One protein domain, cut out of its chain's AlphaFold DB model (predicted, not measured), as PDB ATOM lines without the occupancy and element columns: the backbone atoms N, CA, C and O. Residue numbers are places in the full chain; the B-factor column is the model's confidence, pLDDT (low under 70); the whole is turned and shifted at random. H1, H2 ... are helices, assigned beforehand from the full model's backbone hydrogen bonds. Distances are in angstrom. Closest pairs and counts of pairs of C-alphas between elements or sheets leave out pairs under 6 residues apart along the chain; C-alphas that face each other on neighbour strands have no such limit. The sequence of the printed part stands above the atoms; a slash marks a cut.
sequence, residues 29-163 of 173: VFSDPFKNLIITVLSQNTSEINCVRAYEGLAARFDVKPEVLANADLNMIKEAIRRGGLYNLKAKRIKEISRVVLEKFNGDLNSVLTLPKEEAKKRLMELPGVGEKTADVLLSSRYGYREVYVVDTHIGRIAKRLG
ATOM      1  N   VAL A  29     -41.621  53.875   2.241       91.69
ATOM      2  CA  VAL A  29     -41.332  53.126   3.479       91.69
ATOM      3  C   VAL A  29     -42.505  53.088   4.450       91.69
ATOM      4  O   VAL A  29     -42.527  52.235   5.329       91.69
ATOM      5  N   PHE A  30     -43.465  54.008   4.332       85.00
ATOM      6  CA  PHE A  30     -44.649  54.033   5.195       85.00
ATOM      7  C   PHE A  30     -45.845  53.312   4.574       85.00
ATOM      8  O   PHE A  30     -46.729  52.880   5.306       85.00
ATOM      9  N   SER A  31     -45.878  53.167   3.246       87.62
ATOM     10  CA  SER A  31     -46.942  52.443   2.538       87.62
ATOM     11  C   SER A  31     -46.661  50.949   2.372       87.62
ATOM     12  O   SER A  31     -47.580  50.191   2.083       87.62
ATOM     13  N   ASP A  32     -45.405  50.527   2.520       92.75
ATOM     14  CA  ASP A  32     -44.969  49.142   2.338       92.75
ATOM     15  C   ASP A  32     -44.345  48.605   3.643       92.75
ATOM     16  O   ASP A  32     -43.275  49.070   4.058       92.75
ATOM     17  N   PRO A  33     -44.978  47.617   4.303       93.19
ATOM     18  CA  PRO A  33     -44.489  47.066   5.566       93.19
ATOM     19  C   PRO A  33     -43.107  46.413   5.483       93.19
ATOM     20  O   PRO A  33     -42.345  46.448   6.454       93.19
ATOM     21  N   PHE A  34     -42.756  45.819   4.340       96.06
ATOM     22  CA  PHE A  34     -41.441  45.218   4.157       96.06
ATOM     23  C   PHE A  34     -40.371  46.305   4.069       96.06
ATOM     24  O   PHE A  34     -39.359  46.233   4.769       96.06
ATOM     25  N   LYS A  35     -40.619  47.370   3.303       96.62
ATOM     26  CA  LYS A  35     -39.713  48.530   3.258       96.62
ATOM     27  C   LYS A  35     -39.584  49.200   4.624       96.62
ATOM     28  O   LYS A  35     -38.467  49.539   5.025       96.62
ATOM     29  N   ASN A  36     -40.687  49.305   5.372       95.00
ATOM     30  CA  ASN A  36     -40.691  49.794   6.752       95.00
ATOM     31  C   ASN A  36     -39.772  48.959   7.662       95.00
ATOM     32  O   ASN A  36     -38.963  49.496   8.424       95.00
ATOM     33  N   LEU A  37     -39.836  47.634   7.534       96.06
ATOM     34  CA  LEU A  37     -38.956  46.715   8.248       96.06
ATOM     35  C   LEU A  37     -37.487  46.894   7.860       96.06
ATOM     36  O   LEU A  37     -36.634  46.973   8.749       96.06
ATOM     37  N   ILE A  38     -37.178  47.012   6.568       97.62
ATOM     38  CA  ILE A  38     -35.799  47.212   6.112       97.62
ATOM     39  C   ILE A  38     -35.220  48.519   6.659       97.62
ATOM     40  O   ILE A  38     -34.127  48.500   7.237       97.62
ATOM     41  N   ILE A  39     -35.939  49.642   6.556       96.38
ATOM     42  CA  ILE A  39     -35.443  50.914   7.102       96.38
ATOM     43  C   ILE A  39     -35.321  50.858   8.632       96.38
ATOM     44  O   ILE A  39     -34.353  51.372   9.197       96.38
ATOM     45  N   THR A  40     -36.214  50.131   9.311       94.75
ATOM     46  CA  THR A  40     -36.132  49.926  10.762       94.75
ATOM     47  C   THR A  40     -34.878  49.143  11.150       94.75
ATOM     48  O   THR A  40     -34.183  49.538  12.088       94.75
ATOM     49  N   VAL A  41     -34.509  48.091  10.413       95.94
ATOM     50  CA  VAL A  41     -33.239  47.362  10.615       95.94
ATOM     51  C   VAL A  41     -32.037  48.277  10.366       95.94
ATOM     52  O   VAL A  41     -31.065  48.255  11.127       95.94
ATOM     53  N   LEU A  42     -32.102  49.127   9.337       96.94
ATOM     54  CA  LEU A  42     -31.046  50.096   9.039       96.94
ATOM     55  C   LEU A  42     -30.898  51.168  10.125       96.94
ATOM     56  O   LEU A  42     -29.776  51.628  10.349       96.94
ATOM     57  N   SER A  43     -31.973  51.511  10.838       94.00
ATOM     58  CA  SER A  43     -31.956  52.486  11.941       94.00
ATOM     59  C   SER A  43     -31.223  51.990  13.193       94.00
ATOM     60  O   SER A  43     -30.764  52.787  14.011       94.00
ATOM     61  N   GLN A  44     -31.075  50.670  13.356       91.75
ATOM     62  CA  GLN A  44     -30.503  50.089  14.571       91.75
ATOM     63  C   GLN A  44     -29.044  50.529  14.756       91.75
ATOM     64  O   GLN A  44     -28.191  50.276  13.900       91.75
ATOM     65  N   ASN A  45     -28.758  51.162  15.901       92.31
ATOM     66  CA  ASN A  45     -27.446  51.709  16.264       92.31
ATOM     67  C   ASN A  45     -26.877  52.656  15.195       92.31
ATOM     68  O   ASN A  45     -25.721  52.537  14.784       92.31
ATOM     69  N   THR A  46     -27.706  53.548  14.652       93.94
ATOM     70  CA  THR A  46     -27.333  54.438  13.542       93.94
ATOM     71  C   THR A  46     -28.064  55.760  13.648       93.94
ATOM     72  O   THR A  46     -29.204  55.803  14.096       93.94
ATOM     73  N   SER A  47     -27.402  56.851  13.255       93.50
ATOM     74  CA  SER A  47     -28.070  58.147  13.177       93.50
ATOM     75  C   SER A  47     -29.140  58.125  12.095       93.50
ATOM     76  O   SER A  47     -28.983  57.487  11.055       93.50
ATOM     77  N   GLU A  48     -30.210  58.873  12.308       91.94
ATOM     78  CA  GLU A  48     -31.320  58.974  11.366       91.94
ATOM     79  C   GLU A  48     -30.870  59.361   9.946       91.94
ATOM     80  O   GLU A  48     -31.208  58.688   8.975       91.94
ATOM     81  N   ILE A  49     -29.980  60.353   9.835       94.56
ATOM     82  CA  ILE A  49     -29.386  60.786   8.560       94.56
ATOM     83  C   ILE A  49     -28.700  59.616   7.837       94.56
ATOM     84  O   ILE A  49     -28.842  59.447   6.627       94.56
ATOM     85  N   ASN A  50     -27.936  58.793   8.562       96.69
ATOM     86  CA  ASN A  50     -27.229  57.662   7.965       96.69
ATOM     87  C   ASN A  50     -28.155  56.476   7.683       96.69
ATOM     88  O   ASN A  50     -27.881  55.719   6.754       96.69
ATOM     89  N   CYS A  51     -29.238  56.325   8.444       96.88
ATOM     90  CA  CYS A  51     -30.287  55.345   8.180       96.88
ATOM     91  C   CYS A  51     -30.961  55.628   6.833       96.88
ATOM     92  O   CYS A  51     -30.964  54.748   5.971       96.88
ATOM     93  N   VAL A  52     -31.423  56.864   6.618       96.75
ATOM     94  CA  VAL A  52     -32.052  57.279   5.354       96.75
ATOM     95  C   VAL A  52     -31.071  57.136   4.193       96.75
ATOM     96  O   VAL A  52     -31.371  56.436   3.230       96.75
ATOM     97  N   ARG A  53     -29.838  57.643   4.330       97.31
ATOM     98  CA  ARG A  53     -28.795  57.485   3.298       97.31
ATOM     99  C   ARG A  53     -28.474  56.026   2.963       97.31
ATOM    100  O   ARG A  53     -28.079  55.734   1.837       97.31
ATOM    101  N   ALA A  54     -28.554  55.122   3.940       98.19
ATOM    102  CA  ALA A  54     -28.332  53.697   3.714       98.19
ATOM    103  C   ALA A  54     -29.512  53.055   2.978       98.19
ATOM    104  O   ALA A  54     -29.290  52.223   2.101       98.19
ATOM    105  N   TYR A  55     -30.743  53.447   3.314       98.31
ATOM    106  CA  TYR A  55     -31.938  52.976   2.620       98.31
ATOM    107  C   TYR A  55     -31.976  53.477   1.174       98.31
ATOM    108  O   TYR A  55     -32.169  52.678   0.267       98.31
ATOM    109  N   GLU A  56     -31.706  54.762   0.937       97.69
ATOM    110  CA  GLU A  56     -31.607  55.329  -0.415       97.69
ATOM    111  C   GLU A  56     -30.533  54.617  -1.244       97.69
ATOM    112  O   GLU A  56     -30.766  54.273  -2.399       97.69
ATOM    113  N   GLY A  57     -29.371  54.331  -0.646       98.19
ATOM    114  CA  GLY A  57     -28.312  53.562  -1.301       98.19
ATOM    115  C   GLY A  57     -28.744  52.141  -1.673       98.19
ATOM    116  O   GLY A  57     -28.386  51.655  -2.746       98.19
ATOM    117  N   LEU A  58     -29.537  51.486  -0.817       98.56
ATOM    118  CA  LEU A  58     -30.130  50.178  -1.104       98.56
ATOM    119  C   LEU A  58     -31.155  50.264  -2.242       98.56
ATOM    120  O   LEU A  58     -31.032  49.521  -3.213       98.56
ATOM    121  N   ALA A  59     -32.112  51.186  -2.144       98.06
ATOM    122  CA  ALA A  59     -33.190  51.374  -3.115       98.06
ATOM    123  C   ALA A  59     -32.683  51.833  -4.493       98.06
ATOM    124  O   ALA A  59     -33.287  51.522  -5.514       98.06
ATOM    125  N   ALA A  60     -31.539  52.521  -4.547       97.75
ATOM    126  CA  ALA A  60     -30.890  52.888  -5.803       97.75
ATOM    127  C   ALA A  60     -30.276  51.688  -6.546       97.75
ATOM    128  O   ALA A  60     -30.047  51.766  -7.751       97.75
ATOM    129  N   ARG A  61     -29.969  50.590  -5.839       97.88
ATOM    130  CA  ARG A  61     -29.349  49.388  -6.423       97.88
ATOM    131  C   ARG A  61     -30.315  48.218  -6.577       97.88
ATOM    132  O   ARG A  61     -30.053  47.335  -7.390       97.88
ATOM    133  N   PHE A  62     -31.388  48.186  -5.795       98.19
ATOM    134  CA  PHE A  62     -32.317  47.066  -5.730       98.19
ATOM    135  C   PHE A  62     -33.757  47.555  -5.635       98.19
ATOM    136  O   PHE A  62     -34.048  48.487  -4.888       98.19
ATOM    137  N   ASP A  63     -34.670  46.841  -6.294       97.56
ATOM    138  CA  ASP A  63     -36.076  46.897  -5.907       97.56
ATOM    139  C   ASP A  63     -36.210  46.263  -4.512       97.56
ATOM    140  O   ASP A  63     -35.817  45.114  -4.293       97.56
ATOM    141  N   VAL A  64     -36.675  47.041  -3.533       98.00
ATOM    142  CA  VAL A  64     -36.673  46.654  -2.113       98.00
ATOM    143  C   VAL A  64     -37.846  45.709  -1.850       98.00
ATOM    144  O   VAL A  64     -38.862  46.103  -1.284       98.00
ATOM    145  N   LYS A  65     -37.688  44.452  -2.276       98.19
ATOM    146  CA  LYS A  65     -38.658  43.361  -2.117       98.19
ATOM    147  C   LYS A  65     -38.014  42.098  -1.534       98.19
ATOM    148  O   LYS A  65     -36.805  41.901  -1.722       98.19
ATOM    149  N   PRO A  66     -38.778  41.231  -0.841       98.19
ATOM    150  CA  PRO A  66     -38.243  40.011  -0.242       98.19
ATOM    151  C   PRO A  66     -37.511  39.117  -1.252       98.19
ATOM    152  O   PRO A  66     -36.362  38.748  -1.017       98.19
ATOM    153  N   GLU A  67     -38.114  38.830  -2.402       98.25
ATOM    154  CA  GLU A  67     -37.556  37.972  -3.454       98.25
ATOM    155  C   GLU A  67     -36.267  38.532  -4.061       98.25
ATOM    156  O   GLU A  67     -35.342  37.774  -4.361       98.25
ATOM    157  N   VAL A  68     -36.159  39.855  -4.175       98.56
ATOM    158  CA  VAL A  68     -34.964  40.517  -4.707       98.56
ATOM    159  C   VAL A  68     -33.837  40.447  -3.684       98.56
ATOM    160  O   VAL A  68     -32.745  39.963  -3.984       98.56
ATOM    161  N   LEU A  69     -34.093  40.876  -2.447       98.56
ATOM    162  CA  LEU A  69     -33.060  40.965  -1.415       98.56
ATOM    163  C   LEU A  69     -32.621  39.591  -0.880       98.56
ATOM    164  O   LEU A  69     -31.455  39.428  -0.509       98.56
ATOM    165  N   ALA A  70     -33.499  38.583  -0.894       98.31
ATOM    166  CA  ALA A  70     -33.152  37.203  -0.543       98.31
ATOM    167  C   ALA A  70     -32.143  36.577  -1.525       98.31
ATOM    168  O   ALA A  70     -31.313  35.754  -1.111       98.31
ATOM    169  N   ASN A  71     -32.195  36.985  -2.799       98.25
ATOM    170  CA  ASN A  71     -31.356  36.468  -3.883       98.25
ATOM    171  C   ASN A  71     -30.163  37.376  -4.226       98.25
ATOM    172  O   ASN A  71     -29.165  36.890  -4.753       98.25
ATOM    173  N   ALA A  72     -30.216  38.659  -3.869       98.31
ATOM    174  CA  ALA A  72     -29.162  39.635  -4.139       98.31
ATOM    175  C   ALA A  72     -27.796  39.231  -3.563       98.31
ATOM    176  O   ALA A  72     -27.701  38.665  -2.470       98.31
ATOM    177  N   ASP A  73     -26.712  39.563  -4.266       98.38
ATOM    178  CA  ASP A  73     -25.356  39.339  -3.767       98.38
ATOM    179  C   ASP A  73     -25.130  40.065  -2.426       98.38
ATOM    180  O   ASP A  73     -25.465  41.240  -2.249       98.38
ATOM    181  N   LEU A  74     -24.551  39.353  -1.453       98.44
ATOM    182  CA  LEU A  74     -24.393  39.881  -0.097       98.44
ATOM    183  C   LEU A  74     -23.429  41.079  -0.057       98.44
ATOM    184  O   LEU A  74     -23.636  41.997   0.739       98.44
ATOM    185  N   ASN A  75     -22.371  41.074  -0.870       98.50
ATOM    186  CA  ASN A  75     -21.412  42.175  -0.922       98.50
ATOM    187  C   ASN A  75     -22.021  43.411  -1.587       98.50
ATOM    188  O   ASN A  75     -21.786  44.520  -1.107       98.50
ATOM    189  N   MET A  76     -22.885  43.225  -2.585       98.50
ATOM    190  CA  MET A  76     -23.630  44.332  -3.190       98.50
ATOM    191  C   MET A  76     -24.575  45.013  -2.187       98.50
ATOM    192  O   MET A  76     -24.607  46.243  -2.131       98.50
ATOM    193  N   ILE A  77     -25.271  44.249  -1.329       98.69
ATOM    194  CA  ILE A  77     -26.076  44.821  -0.229       98.69
ATOM    195  C   ILE A  77     -25.178  45.588   0.752       98.69
ATOM    196  O   ILE A  77     -25.487  46.725   1.107       98.69
ATOM    197  N   LYS A  78     -24.057  44.993   1.190       98.62
ATOM    198  CA  LYS A  78     -23.113  45.635   2.128       98.62
ATOM    199  C   LYS A  78     -22.618  46.983   1.616       98.62
ATOM    200  O   LYS A  78     -22.529  47.930   2.395       98.62
ATOM    201  N   GLU A  79     -22.266  47.052   0.337       98.44
ATOM    202  CA  GLU A  79     -21.779  48.277  -0.283       98.44
ATOM    203  C   GLU A  79     -22.885  49.337  -0.357       98.44
ATOM    204  O   GLU A  79     -22.654  50.484   0.030       98.44
ATOM    205  N   ALA A  80     -24.101  48.935  -0.744       98.50
ATOM    206  CA  ALA A  80     -25.266  49.814  -0.829       98.50
ATOM    207  C   ALA A  80     -25.592  50.497   0.512       98.50
ATOM    208  O   ALA A  80     -25.868  51.695   0.561       98.50
ATOM    209  N   ILE A  81     -25.497  49.748   1.617       98.56
ATOM    210  CA  ILE A  81     -25.878  50.224   2.957       98.56
ATOM    211  C   ILE A  81     -24.689  50.704   3.796       98.56
ATOM    212  O   ILE A  81     -24.844  50.964   4.992       98.56
ATOM    213  N   ARG A  82     -23.488  50.827   3.210       97.75
ATOM    214  CA  ARG A  82     -22.234  51.091   3.945       97.75
ATOM    215  C   ARG A  82     -22.314  52.318   4.856       97.75
ATOM    216  O   ARG A  82     -21.773  52.296   5.962       97.75
ATOM    217  N   ARG A  83     -23.025  53.362   4.416       96.25
ATOM    218  CA  ARG A  83     -23.243  54.615   5.165       96.25
ATOM    219  C   ARG A  83     -23.975  54.408   6.494       96.25
ATOM    220  O   ARG A  83     -23.765  55.180   7.420       96.25
ATOM    221  N   GLY A  84     -24.783  53.355   6.604       95.25
ATOM    222  CA  GLY A  84     -25.567  53.043   7.796       95.25
ATOM    223  C   GLY A  84     -24.775  52.385   8.924       95.25
ATOM    224  O   GLY A  84     -25.372  52.066   9.944       95.25
ATOM    225  N   GLY A  85     -23.469  52.134   8.769       95.88
ATOM    226  CA  GLY A  85     -22.664  51.454   9.792       95.88
ATOM    227  C   GLY A  85     -23.115  50.010  10.062       95.88
ATOM    228  O   GLY A  85     -24.186  49.576   9.644       95.88
ATOM    229  N   LEU A  86     -22.265  49.211  10.723       97.00
ATOM    230  CA  LEU A  86     -22.528  47.783  11.000       97.00
ATOM    231  C   LEU A  86     -23.026  46.992   9.766       97.00
ATOM    232  O   LEU A  86     -23.738  45.995   9.893       97.00
ATOM    233  N   TYR A  87     -22.647  47.431   8.560       97.31
ATOM    234  CA  TYR A  87     -23.233  46.978   7.296       97.31
ATOM    235  C   TYR A  87     -23.029  45.478   7.069       97.31
ATOM    236  O   TYR A  87     -23.872  44.825   6.467       97.31
ATOM    237  N   ASN A  88     -21.955  44.895   7.612       97.56
ATOM    238  CA  ASN A  88     -21.724  43.452   7.574       97.56
ATOM    239  C   ASN A  88     -22.825  42.661   8.294       97.56
ATOM    240  O   ASN A  88     -23.275  41.637   7.779       97.56
ATOM    241  N   LEU A  89     -23.245  43.127   9.474       97.50
ATOM    242  CA  LEU A  89     -24.302  42.494  10.259       97.50
ATOM    243  C   LEU A  89     -25.673  42.792   9.648       97.50
ATOM    244  O   LEU A  89     -26.471  41.879   9.458       97.50
ATOM    245  N   LYS A  90     -25.918  44.055   9.286       97.56
ATOM    246  CA  LYS A  90     -27.197  44.489   8.712       97.56
ATOM    247  C   LYS A  90     -27.484  43.844   7.359       97.56
ATOM    248  O   LYS A  90     -28.601  43.404   7.147       97.56
ATOM    249  N   ALA A  91     -26.494  43.695   6.477       98.38
ATOM    250  CA  ALA A  91     -26.693  43.043   5.182       98.38
ATOM    251  C   ALA A  91     -27.077  41.564   5.334       98.38
ATOM    252  O   ALA A  91     -27.995  41.091   4.668       98.38
ATOM    253  N   LYS A  92     -26.415  40.842   6.254       98.19
ATOM    254  CA  LYS A  92     -26.785  39.458   6.593       98.19
ATOM    255  C   LYS A  92     -28.212  39.397   7.135       98.19
ATOM    256  O   LYS A  92     -28.995  38.580   6.669       98.19
ATOM    257  N   ARG A  93     -28.544  40.300   8.063       98.00
ATOM    258  CA  ARG A  93     -29.871  40.399   8.676       98.00
ATOM    259  C   ARG A  93     -30.968  40.672   7.650       98.00
ATOM    260  O   ARG A  93     -31.981  39.993   7.675       98.00
ATOM    261  N   ILE A  94     -30.760  41.635   6.751       98.38
ATOM    262  CA  ILE A  94     -31.700  41.972   5.674       98.38
ATOM    263  C   ILE A  94     -31.966  40.735   4.818       98.38
ATOM    264  O   ILE A  94     -33.116  40.355   4.648       98.38
ATOM    265  N   LYS A  95     -30.910  40.055   4.361       98.38
ATOM    266  CA  LYS A  95     -31.040  38.857   3.523       98.38
ATOM    267  C   LYS A  95     -31.751  37.704   4.245       98.38
ATOM    268  O   LYS A  95     -32.545  36.994   3.637       98.38
ATOM    269  N   GLU A  96     -31.479  37.525   5.536       98.19
ATOM    270  CA  GLU A  96     -32.145  36.533   6.389       98.19
ATOM    271  C   GLU A  96     -33.637  36.849   6.563       98.19
ATOM    272  O   GLU A  96     -34.475  35.987   6.314       98.19
ATOM    273  N   ILE A  97     -33.975  38.095   6.905       98.12
ATOM    274  CA  ILE A  97     -35.359  38.574   7.002       98.12
ATOM    275  C   ILE A  97     -36.094  38.345   5.683       98.12
ATOM    276  O   ILE A  97     -37.183  37.788   5.695       98.12
ATOM    277  N   SER A  98     -35.496  38.720   4.551       98.38
ATOM    278  CA  SER A  98     -36.094  38.528   3.229       98.38
ATOM    279  C   SER A  98     -36.464  37.070   2.960       98.38
ATOM    280  O   SER A  98     -37.557  36.804   2.474       98.38
ATOM    281  N   ARG A  99     -35.596  36.119   3.329       98.25
ATOM    282  CA  ARG A  99     -35.890  34.681   3.209       98.25
ATOM    283  C   ARG A  99     -37.033  34.252   4.119       98.25
ATOM    284  O   ARG A  99     -37.974  33.625   3.650       98.25
ATOM    285  N   VAL A 100     -36.997  34.653   5.389       98.06
ATOM    286  CA  VAL A 100     -38.053  34.303   6.351       98.06
ATOM    287  C   VAL A 100     -39.407  34.885   5.931       98.06
ATOM    288  O   VAL A 100     -40.422  34.211   6.078       98.06
ATOM    289  N   VAL A 101     -39.439  36.096   5.368       97.94
ATOM    290  CA  VAL A 101     -40.662  36.709   4.822       97.94
ATOM    291  C   VAL A 101     -41.232  35.876   3.669       97.94
ATOM    292  O   VAL A 101     -42.433  35.623   3.637       97.94
ATOM    293  N   LEU A 102     -40.393  35.381   2.759       97.81
ATOM    294  CA  LEU A 102     -40.849  34.491   1.686       97.81
ATOM    295  C   LEU A 102     -41.392  33.165   2.239       97.81
ATOM    296  O   LEU A 102     -42.478  32.743   1.856       97.81
ATOM    297  N   GLU A 103     -40.663  32.538   3.160       97.06
ATOM    298  CA  GLU A 103     -40.960  31.189   3.658       97.06
ATOM    299  C   GLU A 103     -42.151  31.134   4.625       97.06
ATOM    300  O   GLU A 103     -42.941  30.195   4.580       97.06
ATOM    301  N   LYS A 104     -42.276  32.116   5.529       96.25
ATOM    302  CA  LYS A 104     -43.261  32.091   6.629       96.25
ATOM    303  C   LYS A 104     -44.418  33.071   6.463       96.25
ATOM    304  O   LYS A 104     -45.400  32.977   7.206       96.25
ATOM    305  N   PHE A 105     -44.281  34.024   5.545       95.69
ATOM    306  CA  PHE A 105     -45.235  35.113   5.328       95.69
ATOM    307  C   PHE A 105     -45.659  35.228   3.858       95.69
ATOM    308  O   PHE A 105     -46.268  36.221   3.477       95.69
ATOM    309  N   ASN A 106     -45.347  34.225   3.028       94.12
ATOM    310  CA  ASN A 106     -45.691  34.184   1.602       94.12
ATOM    311  C   ASN A 106     -45.247  35.439   0.826       94.12
ATOM    312  O   ASN A 106     -45.897  35.843  -0.134       94.12
ATOM    313  N   GLY A 107     -44.153  36.076   1.257       93.62
ATOM    314  CA  GLY A 107     -43.625  37.289   0.632       93.62
ATOM    315  C   GLY A 107     -44.338  38.588   1.016       93.62
ATOM    316  O   GLY A 107     -43.917  39.641   0.547       93.62
ATOM    317  N   ASP A 108     -45.363  38.559   1.876       91.88
ATOM    318  CA  ASP A 108     -46.166  39.743   2.190       91.88
ATOM    319  C   ASP A 108     -46.478  39.892   3.688       91.88
ATOM    320  O   ASP A 108     -47.147  39.071   4.319       91.88
ATOM    321  N   LEU A 109     -46.037  41.017   4.251       93.75
ATOM    322  CA  LEU A 109     -46.285  41.383   5.643       93.75
ATOM    323  C   LEU A 109     -47.623  42.109   5.856       93.75
ATOM    324  O   LEU A 109     -48.042  42.239   7.007       93.75
ATOM    325  N   ASN A 110     -48.332  42.542   4.805       91.00
ATOM    326  CA  ASN A 110     -49.658  43.154   4.966       91.00
ATOM    327  C   ASN A 110     -50.645  42.185   5.624       91.00
ATOM    328  O   ASN A 110     -51.404  42.593   6.499       91.00
ATOM    329  N   SER A 111     -50.570  40.898   5.274       89.06
ATOM    330  CA  SER A 111     -51.366  39.830   5.896       89.06
ATOM    331  C   SER A 111     -51.185  39.732   7.418       89.06
ATOM    332  O   SER A 111     -52.106  39.349   8.129       89.06
ATOM    333  N   VAL A 112     -50.015  40.109   7.938       90.81
ATOM    334  CA  VAL A 112     -49.736  40.130   9.381       90.81
ATOM    335  C   VAL A 112     -50.350  41.362  10.030       90.81
ATOM    336  O   VAL A 112     -50.861  41.284  11.141       90.81
ATOM    337  N   LEU A 113     -50.321  42.501   9.337       86.69
ATOM    338  CA  LEU A 113     -50.847  43.769   9.844       86.69
ATOM    339  C   LEU A 113     -52.384  43.839   9.863       86.69
ATOM    340  O   LEU A 113     -52.940  44.803  10.393       86.69
ATOM    341  N   THR A 114     -53.079  42.855   9.286       88.00
ATOM    342  CA  THR A 114     -54.541  42.714   9.394       88.00
ATOM    343  C   THR A 114     -54.980  41.862  10.586       88.00
ATOM    344  O   THR A 114     -56.160  41.887  10.936       88.00
ATOM    345  N   LEU A 115     -54.057  41.134  11.224       90.69
ATOM    346  CA  LEU A 115     -54.337  40.327  12.413       90.69
ATOM    347  C   LEU A 115     -54.655  41.214  13.629       90.69
ATOM    348  O   LEU A 115     -54.360  42.409  13.626       90.69
ATOM    349  N   PRO A 116     -55.224  40.666  14.713       92.50
ATOM    350  CA  PRO A 116     -55.277  41.361  15.995       92.50
ATOM    351  C   PRO A 116     -53.872  41.760  16.479       92.50
ATOM    352  O   PRO A 116     -52.922  40.996  16.329       92.50
ATOM    353  N   LYS A 117     -53.746  42.934  17.113       89.62
ATOM    354  CA  LYS A 117     -52.461  43.557  17.491       89.62
ATOM    355  C   LYS A 117     -51.464  42.603  18.166       89.62
ATOM    356  O   LYS A 117     -50.305  42.549  17.765       89.62
ATOM    357  N   GLU A 118     -51.905  41.851  19.175       90.50
ATOM    358  CA  GLU A 118     -51.030  40.935  19.927       90.50
ATOM    359  C   GLU A 118     -50.560  39.747  19.078       90.50
ATOM    360  O   GLU A 118     -49.411  39.311  19.167       90.50
ATOM    361  N   GLU A 119     -51.427  39.248  18.197       93.62
ATOM    362  CA  GLU A 119     -51.084  38.179  17.267       93.62
ATOM    363  C   GLU A 119     -50.112  38.683  16.196       93.62
ATOM    364  O   GLU A 119     -49.076  38.058  15.959       93.62
ATOM    365  N   ALA A 120     -50.379  39.861  15.626       93.44
ATOM    366  CA  ALA A 120     -49.484  40.533  14.693       93.44
ATOM    367  C   ALA A 120     -48.096  40.759  15.314       93.44
ATOM    368  O   ALA A 120     -47.082  40.439  14.694       93.44
ATOM    369  N   LYS A 121     -48.033  41.231  16.569       93.56
ATOM    370  CA  LYS A 121     -46.776  41.424  17.309       93.56
ATOM    371  C   LYS A 121     -45.997  40.120  17.444       93.56
ATOM    372  O   LYS A 121     -44.820  40.075  17.083       93.56
ATOM    373  N   LYS A 122     -46.657  39.050  17.898       94.69
ATOM    374  CA  LYS A 122     -46.039  37.725  18.043       94.69
ATOM    375  C   LYS A 122     -45.486  37.212  16.713       94.69
ATOM    376  O   LYS A 122     -44.353  36.740  16.676       94.69
ATOM    377  N   ARG A 123     -46.254  37.352  15.628       95.44
ATOM    378  CA  ARG A 123     -45.841  36.962  14.273       95.44
ATOM    379  C   ARG A 123     -44.635  37.777  13.800       95.44
ATOM    380  O   ARG A 123     -43.657  37.197  13.344       95.44
ATOM    381  N   LEU A 124     -44.647  39.101  13.966       95.19
ATOM    382  CA  LEU A 124     -43.516  39.964  13.598       95.19
ATOM    383  C   LEU A 124     -42.238  39.619  14.376       95.19
ATOM    384  O   LEU A 124     -41.153  39.675  13.807       95.19
ATOM    385  N   MET A 125     -42.347  39.223  15.646       95.56
ATOM    386  CA  MET A 125     -41.201  38.809  16.468       95.56
ATOM    387  C   MET A 125     -40.577  37.468  16.046       95.56
ATOM    388  O   MET A 125     -39.481  37.138  16.496       95.56
ATOM    389  N   GLU A 126     -41.217  36.701  15.157       95.31
ATOM    390  CA  GLU A 126     -40.579  35.540  14.520       95.31
ATOM    391  C   GLU A 126     -39.500  35.955  13.505       95.31
ATOM    392  O   GLU A 126     -38.681  35.123  13.098       95.31
ATOM    393  N   LEU A 127     -39.499  37.222  13.072       96.25
ATOM    394  CA  LEU A 127     -38.516  37.741  12.133       96.25
ATOM    395  C   LEU A 127     -37.161  37.939  12.830       96.25
ATOM    396  O   LEU A 127     -37.087  38.512  13.923       96.25
ATOM    397  N   PRO A 128     -36.052  37.535  12.190       93.62
ATOM    398  CA  PRO A 128     -34.726  37.700  12.764       93.62
ATOM    399  C   PRO A 128     -34.462  39.161  13.144       93.62
ATOM    400  O   PRO A 128     -34.597  40.062  12.323       93.62
ATOM    401  N   GLY A 129     -34.040  39.411  14.386       89.44
ATOM    402  CA  GLY A 129     -33.650  40.753  14.839       89.44
ATOM    403  C   GLY A 129     -34.822  41.707  15.095       89.44
ATOM    404  O   GLY A 129     -34.588  42.894  15.349       89.44
ATOM    405  N   VAL A 130     -36.056  41.200  15.062       93.00
ATOM    406  CA  VAL A 130     -37.261  41.918  15.471       93.00
ATOM    407  C   VAL A 130     -37.610  41.510  16.902       93.00
ATOM    408  O   VAL A 130     -38.108  40.423  17.155       93.00
ATOM    409  N   GLY A 131     -37.305  42.389  17.857       91.06
ATOM    410  CA  GLY A 131     -37.814  42.287  19.228       91.06
ATOM    411  C   GLY A 131     -39.084  43.117  19.419       91.06
ATOM    412  O   GLY A 131     -39.513  43.807  18.494       91.06
ATOM    413  N   GLU A 132     -39.628  43.124  20.636       88.88
ATOM    414  CA  GLU A 132     -40.870  43.837  20.990       88.88
ATOM    415  C   GLU A 132     -40.897  45.284  20.491       88.88
ATOM    416  O   GLU A 132     -41.799  45.662  19.755       88.88
ATOM    417  N   LYS A 133     -39.856  46.071  20.797       87.56
ATOM    418  CA  LYS A 133     -39.768  47.478  20.378       87.56
ATOM    419  C   LYS A 133     -39.794  47.638  18.859       87.56
ATOM    420  O   LYS A 133     -40.363  48.596  18.351       87.56
ATOM    421  N   THR A 134     -39.138  46.737  18.131       89.75
ATOM    422  CA  THR A 134     -39.120  46.770  16.664       89.75
ATOM    423  C   THR A 134     -40.492  46.393  16.113       89.75
ATOM    424  O   THR A 134     -40.972  47.067  15.211       89.75
ATOM    425  N   ALA A 135     -41.147  45.378  16.681       91.75
ATOM    426  CA  ALA A 135     -42.508  45.013  16.307       91.75
ATOM    427  C   ALA A 135     -43.489  46.168  16.576       91.75
ATOM    428  O   ALA A 135     -44.282  46.502  15.701       91.75
ATOM    429  N   ASP A 136     -43.370  46.849  17.718       90.56
ATOM    430  CA  ASP A 136     -44.196  48.014  18.045       90.56
ATOM    431  C   ASP A 136     -43.962  49.177  17.062       90.56
ATOM    432  O   ASP A 136     -44.917  49.838  16.660       90.56
ATOM    433  N   VAL A 137     -42.726  49.413  16.598       88.50
ATOM    434  CA  VAL A 137     -42.467  50.403  15.529       88.50
ATOM    435  C   VAL A 137     -43.254  50.056  14.266       88.50
ATOM    436  O   VAL A 137     -43.959  50.918  13.739       88.50
ATOM    437  N   LEU A 138     -43.203  48.799  13.818       89.00
ATOM    438  CA  LEU A 138     -43.916  48.357  12.615       89.00
ATOM    439  C   LEU A 138     -45.433  48.487  12.788       89.00
ATOM    440  O   LEU A 138     -46.111  49.032  11.921       89.00
ATOM    441  N   LEU A 139     -45.969  48.052  13.930       90.69
ATOM    442  CA  LEU A 139     -47.403  48.120  14.223       90.69
ATOM    443  C   LEU A 139     -47.901  49.564  14.388       90.69
ATOM    444  O   LEU A 139     -49.041  49.859  14.028       90.69
ATOM    445  N   SER A 140     -47.059  50.485  14.870       87.25
ATOM    446  CA  SER A 140     -47.430  51.898  15.032       87.25
ATOM    447  C   SER A 140     -47.796  52.568  13.705       87.25
ATOM    448  O   SER A 140     -48.665  53.439  13.688       87.25
ATOM    449  N   SER A 141     -47.221  52.105  12.588       79.25
ATOM    450  CA  SER A 141     -47.588  52.579  11.248       79.25
ATOM    451  C   SER A 141     -49.046  52.257  10.886       79.25
ATOM    452  O   SER A 141     -49.683  53.021  10.164       79.25
ATOM    453  N   ARG A 142     -49.597  51.162  11.432       81.00
ATOM    454  CA  ARG A 142     -50.946  50.667  11.130       81.00
ATOM    455  C   ARG A 142     -52.006  51.145  12.117       81.00
ATOM    456  O   ARG A 142     -53.069  51.589  11.685       81.00
ATOM    457  N   TYR A 143     -51.744  50.992  13.415       80.00
ATOM    458  CA  TYR A 143     -52.712  51.281  14.484       80.00
ATOM    459  C   TYR A 143     -52.566  52.699  15.052       80.00
ATOM    460  O   TYR A 143     -53.424  53.188  15.786       80.00
ATOM    461  N   GLY A 144     -51.472  53.382  14.710       79.56
ATOM    462  CA  GLY A 144     -51.146  54.693  15.242       79.56
ATOM    463  C   GLY A 144     -50.680  54.662  16.700       79.56
ATOM    464  O   GLY A 144     -50.842  53.697  17.450       79.56
ATOM    465  N   TYR A 145     -50.122  55.791  17.128       71.31
ATOM    466  CA  TYR A 145     -49.498  55.951  18.446       71.31
ATOM    467  C   TYR A 145     -50.473  55.920  19.635       71.31
ATOM    468  O   TYR A 145     -50.038  55.943  20.785       71.31
ATOM    469  N   ARG A 146     -51.791  55.892  19.381       71.19
ATOM    470  CA  ARG A 146     -52.817  55.748  20.430       71.19
ATOM    471  C   ARG A 146     -52.987  54.299  20.883       71.19
ATOM    472  O   ARG A 146     -53.363  54.076  22.027       71.19
ATOM    473  N   GLU A 147     -52.705  53.343  20.003       75.31
ATOM    474  CA  GLU A 147     -52.877  51.912  20.277       75.31
ATOM    475  C   GLU A 147     -51.544  51.174  20.448       75.31
ATOM    476  O   GLU A 147     -51.477  50.170  21.165       75.31
ATOM    477  N   VAL A 148     -50.479  51.684  19.819       78.19
ATOM    478  CA  VAL A 148     -49.126  51.126  19.892       78.19
ATOM    479  C   VAL A 148     -48.156  52.212  20.341       78.19
ATOM    480  O   VAL A 148     -47.840  53.138  19.592       78.19
ATOM    481  N   TYR A 149     -47.676  52.100  21.579       80.94
ATOM    482  CA  TYR A 149     -46.759  53.071  22.164       80.94
ATOM    483  C   TYR A 149     -45.334  52.512  22.193       80.94
ATOM    484  O   TYR A 149     -45.010  51.633  22.990       80.94
ATOM    485  N   VAL A 150     -44.473  53.027  21.313       84.06
ATOM    486  CA  VAL A 150     -43.085  52.567  21.183       84.06
ATOM    487  C   VAL A 150     -42.253  53.110  22.344       84.06
ATOM    488  O   VAL A 150     -41.884  54.283  22.357       84.06
ATOM    489  N   VAL A 151     -41.926  52.260  23.319       84.25
ATOM    490  CA  VAL A 151     -41.078  52.638  24.462       84.25
ATOM    491  C   VAL A 151     -39.632  52.235  24.196       84.25
ATOM    492  O   VAL A 151     -39.274  51.061  24.262       84.25
ATOM    493  N   ASP A 152     -38.777  53.219  23.927       83.38
ATOM    494  CA  ASP A 152     -37.332  53.015  23.860       83.38
ATOM    495  C   ASP A 152     -36.643  53.291  25.214       83.38
ATOM    496  O   ASP A 152     -37.276  53.574  26.238       83.38
ATOM    497  N   THR A 153     -35.311  53.201  25.244       83.50
ATOM    498  CA  THR A 153     -34.532  53.422  26.472       83.50
ATOM    499  C   THR A 153     -34.613  54.864  26.979       83.50
ATOM    500  O   THR A 153     -34.468  55.093  28.185       83.50
ATOM    501  N   HIS A 154     -34.841  55.842  26.098       86.94
ATOM    502  CA  HIS A 154     -34.980  57.250  26.457       86.94
ATOM    503  C   HIS A 154     -36.354  57.520  27.069       86.94
ATOM    504  O   HIS A 154     -36.417  58.037  28.186       86.94
ATOM    505  N   ILE A 155     -37.429  57.094  26.404       86.38
ATOM    506  CA  ILE A 155     -38.809  57.201  26.893       86.38
ATOM    507  C   ILE A 155     -38.946  56.466  28.225       86.38
ATOM    508  O   ILE A 155     -39.428  57.043  29.200       86.38
ATOM    509  N   GLY A 156     -38.435  55.234  28.317       88.12
ATOM    510  CA  GLY A 156     -38.456  54.466  29.562       88.12
ATOM    511  C   GLY A 156     -37.715  55.172  30.704       88.12
ATOM    512  O   GLY A 156     -38.194  55.195  31.839       88.12
ATOM    513  N   ARG A 157     -36.572  55.806  30.419       88.75
ATOM    514  CA  ARG A 157     -35.809  56.573  31.417       88.75
ATOM    515  C   ARG A 157     -36.535  57.847  31.850       88.75
ATOM    516  O   ARG A 157     -36.535  58.152  33.041       88.75
ATOM    517  N   ILE A 158     -37.148  58.573  30.917       88.00
ATOM    518  CA  ILE A 158     -37.935  59.781  31.209       88.00
ATOM    519  C   ILE A 158     -39.153  59.416  32.061       88.00
ATOM    520  O   ILE A 158     -39.353  60.014  33.115       88.00
ATOM    521  N   ALA A 159     -39.907  58.386  31.671       88.38
ATOM    522  CA  ALA A 159     -41.097  57.944  32.396       88.38
ATOM    523  C   ALA A 159     -40.788  57.562  33.852       88.38
ATOM    524  O   ALA A 159     -41.537  57.928  34.759       88.38
ATOM    525  N   LYS A 160     -39.660  56.880  34.089       90.06
ATOM    526  CA  LYS A 160     -39.181  56.549  35.440       90.06
ATOM    527  C   LYS A 160     -38.788  57.794  36.233       90.06
ATOM    528  O   LYS A 160     -39.249  57.967  37.354       90.06
ATOM    529  N   ARG A 161     -37.987  58.689  35.644       89.31
ATOM    530  CA  ARG A 161     -37.518  59.919  36.314       89.31
ATOM    531  C   ARG A 161     -38.645  60.897  36.645       89.31
ATOM    532  O   ARG A 161     -38.557  61.595  37.644       89.31
ATOM    533  N   LEU A 162     -39.699  60.930  35.833       86.50
ATOM    534  CA  LEU A 162     -40.907  61.719  36.093       86.50
ATOM    535  C   LEU A 162     -41.889  61.017  37.049       86.50
ATOM    536  O   LEU A 162     -42.937  61.574  37.373       86.50
ATOM    537  N   GLY A 163     -41.586  59.794  37.496       87.50
ATOM    538  CA  GLY A 163     -42.447  59.025  38.393       87.50
ATOM    539  C   GLY A 163     -43.782  58.608  37.767       87.50
ATOM    540  O   GLY A 163     -44.753  58.400  38.498       87.50
TER     541      GLY A 163
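AT A GLANCE: This is residues 29 to 163 of the 173 residues of an uncharacterized protein of Candidatus Bathyarchaeota archaeon (UniProt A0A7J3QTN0). H1 is the core, with the longest helix, H5, alongside it and H2 and H8 crossing it; H3 and H4 pack on H5, while H6 and H7 lead from H5 to H8. H9 sticks out at one end as an arm that touches no helix. The printed part has 135 residues with nine named helices, H1 to H9 in chain order, and no named strand: all helix, mostly crossed. It is compact, with a radius of gyration of the C-alphas of 15.1 A, and elongated, spanning 49 by 31 by 22 A.

HOW THE PARTS SIT: Start at H1, residues 33 to 43. H5, residues 87 to 105, touches it with residues 90 to 94 alone, at a shallow tilt of 22 degrees, opposite ways; look at their closest C-alphas, Ile 38 and Ile 94, 6.7 A apart. H2, residues 48 to 59, touches H1 with residues 51 to 55 alone, at a steep tilt of 50 degrees; the closest C-alphas, Ser 43 and Cys 51, are 5.0 A apart. H3, residues 66 to 71, touches H5, closest at C-alphas Pro 66 and Ser 98, 4.3 A. H4, residues 74 to 80, touches H5 too, closest at C-alphas Lys 78 and Tyr 87, 5.3 A. H6, residues 110 to 113, touches H7, residues 117 to 124, closest at C-alphas Val 112 and Ala 120, 5.3 A. H8, residues 132 to 143, touches H1 with residues 134 to 138 alone, closest at C-alphas Leu 37 and Leu 138, 6.8 A. H9, residues 153 to 161, is apart from H8. Every O i to N i+4 pair is within hydrogen-bond range in H1, H2, H4, H7 and H9, against 1 of 2 in H3, 14 of 15 in H5 and 6 of 8 in H8; H6 is too short for one.

IN THESE COORDINATES: Find C-alpha 33 at (-44.489, 47.066, 5.566); from there H1 runs 15.1 A. H5 runs 25.1 A from C-alpha 87 at (-23.233, 46.978, 7.296). H9 ends at C-alpha 161, (-37.518, 59.919, 36.314).

THE WHOLE: The farthest C-alphas, Asp 73 and Gly 163, are 49.6 A apart. The printed part has no cut, no link is long, and no printed residue is under 70 in pLDDT.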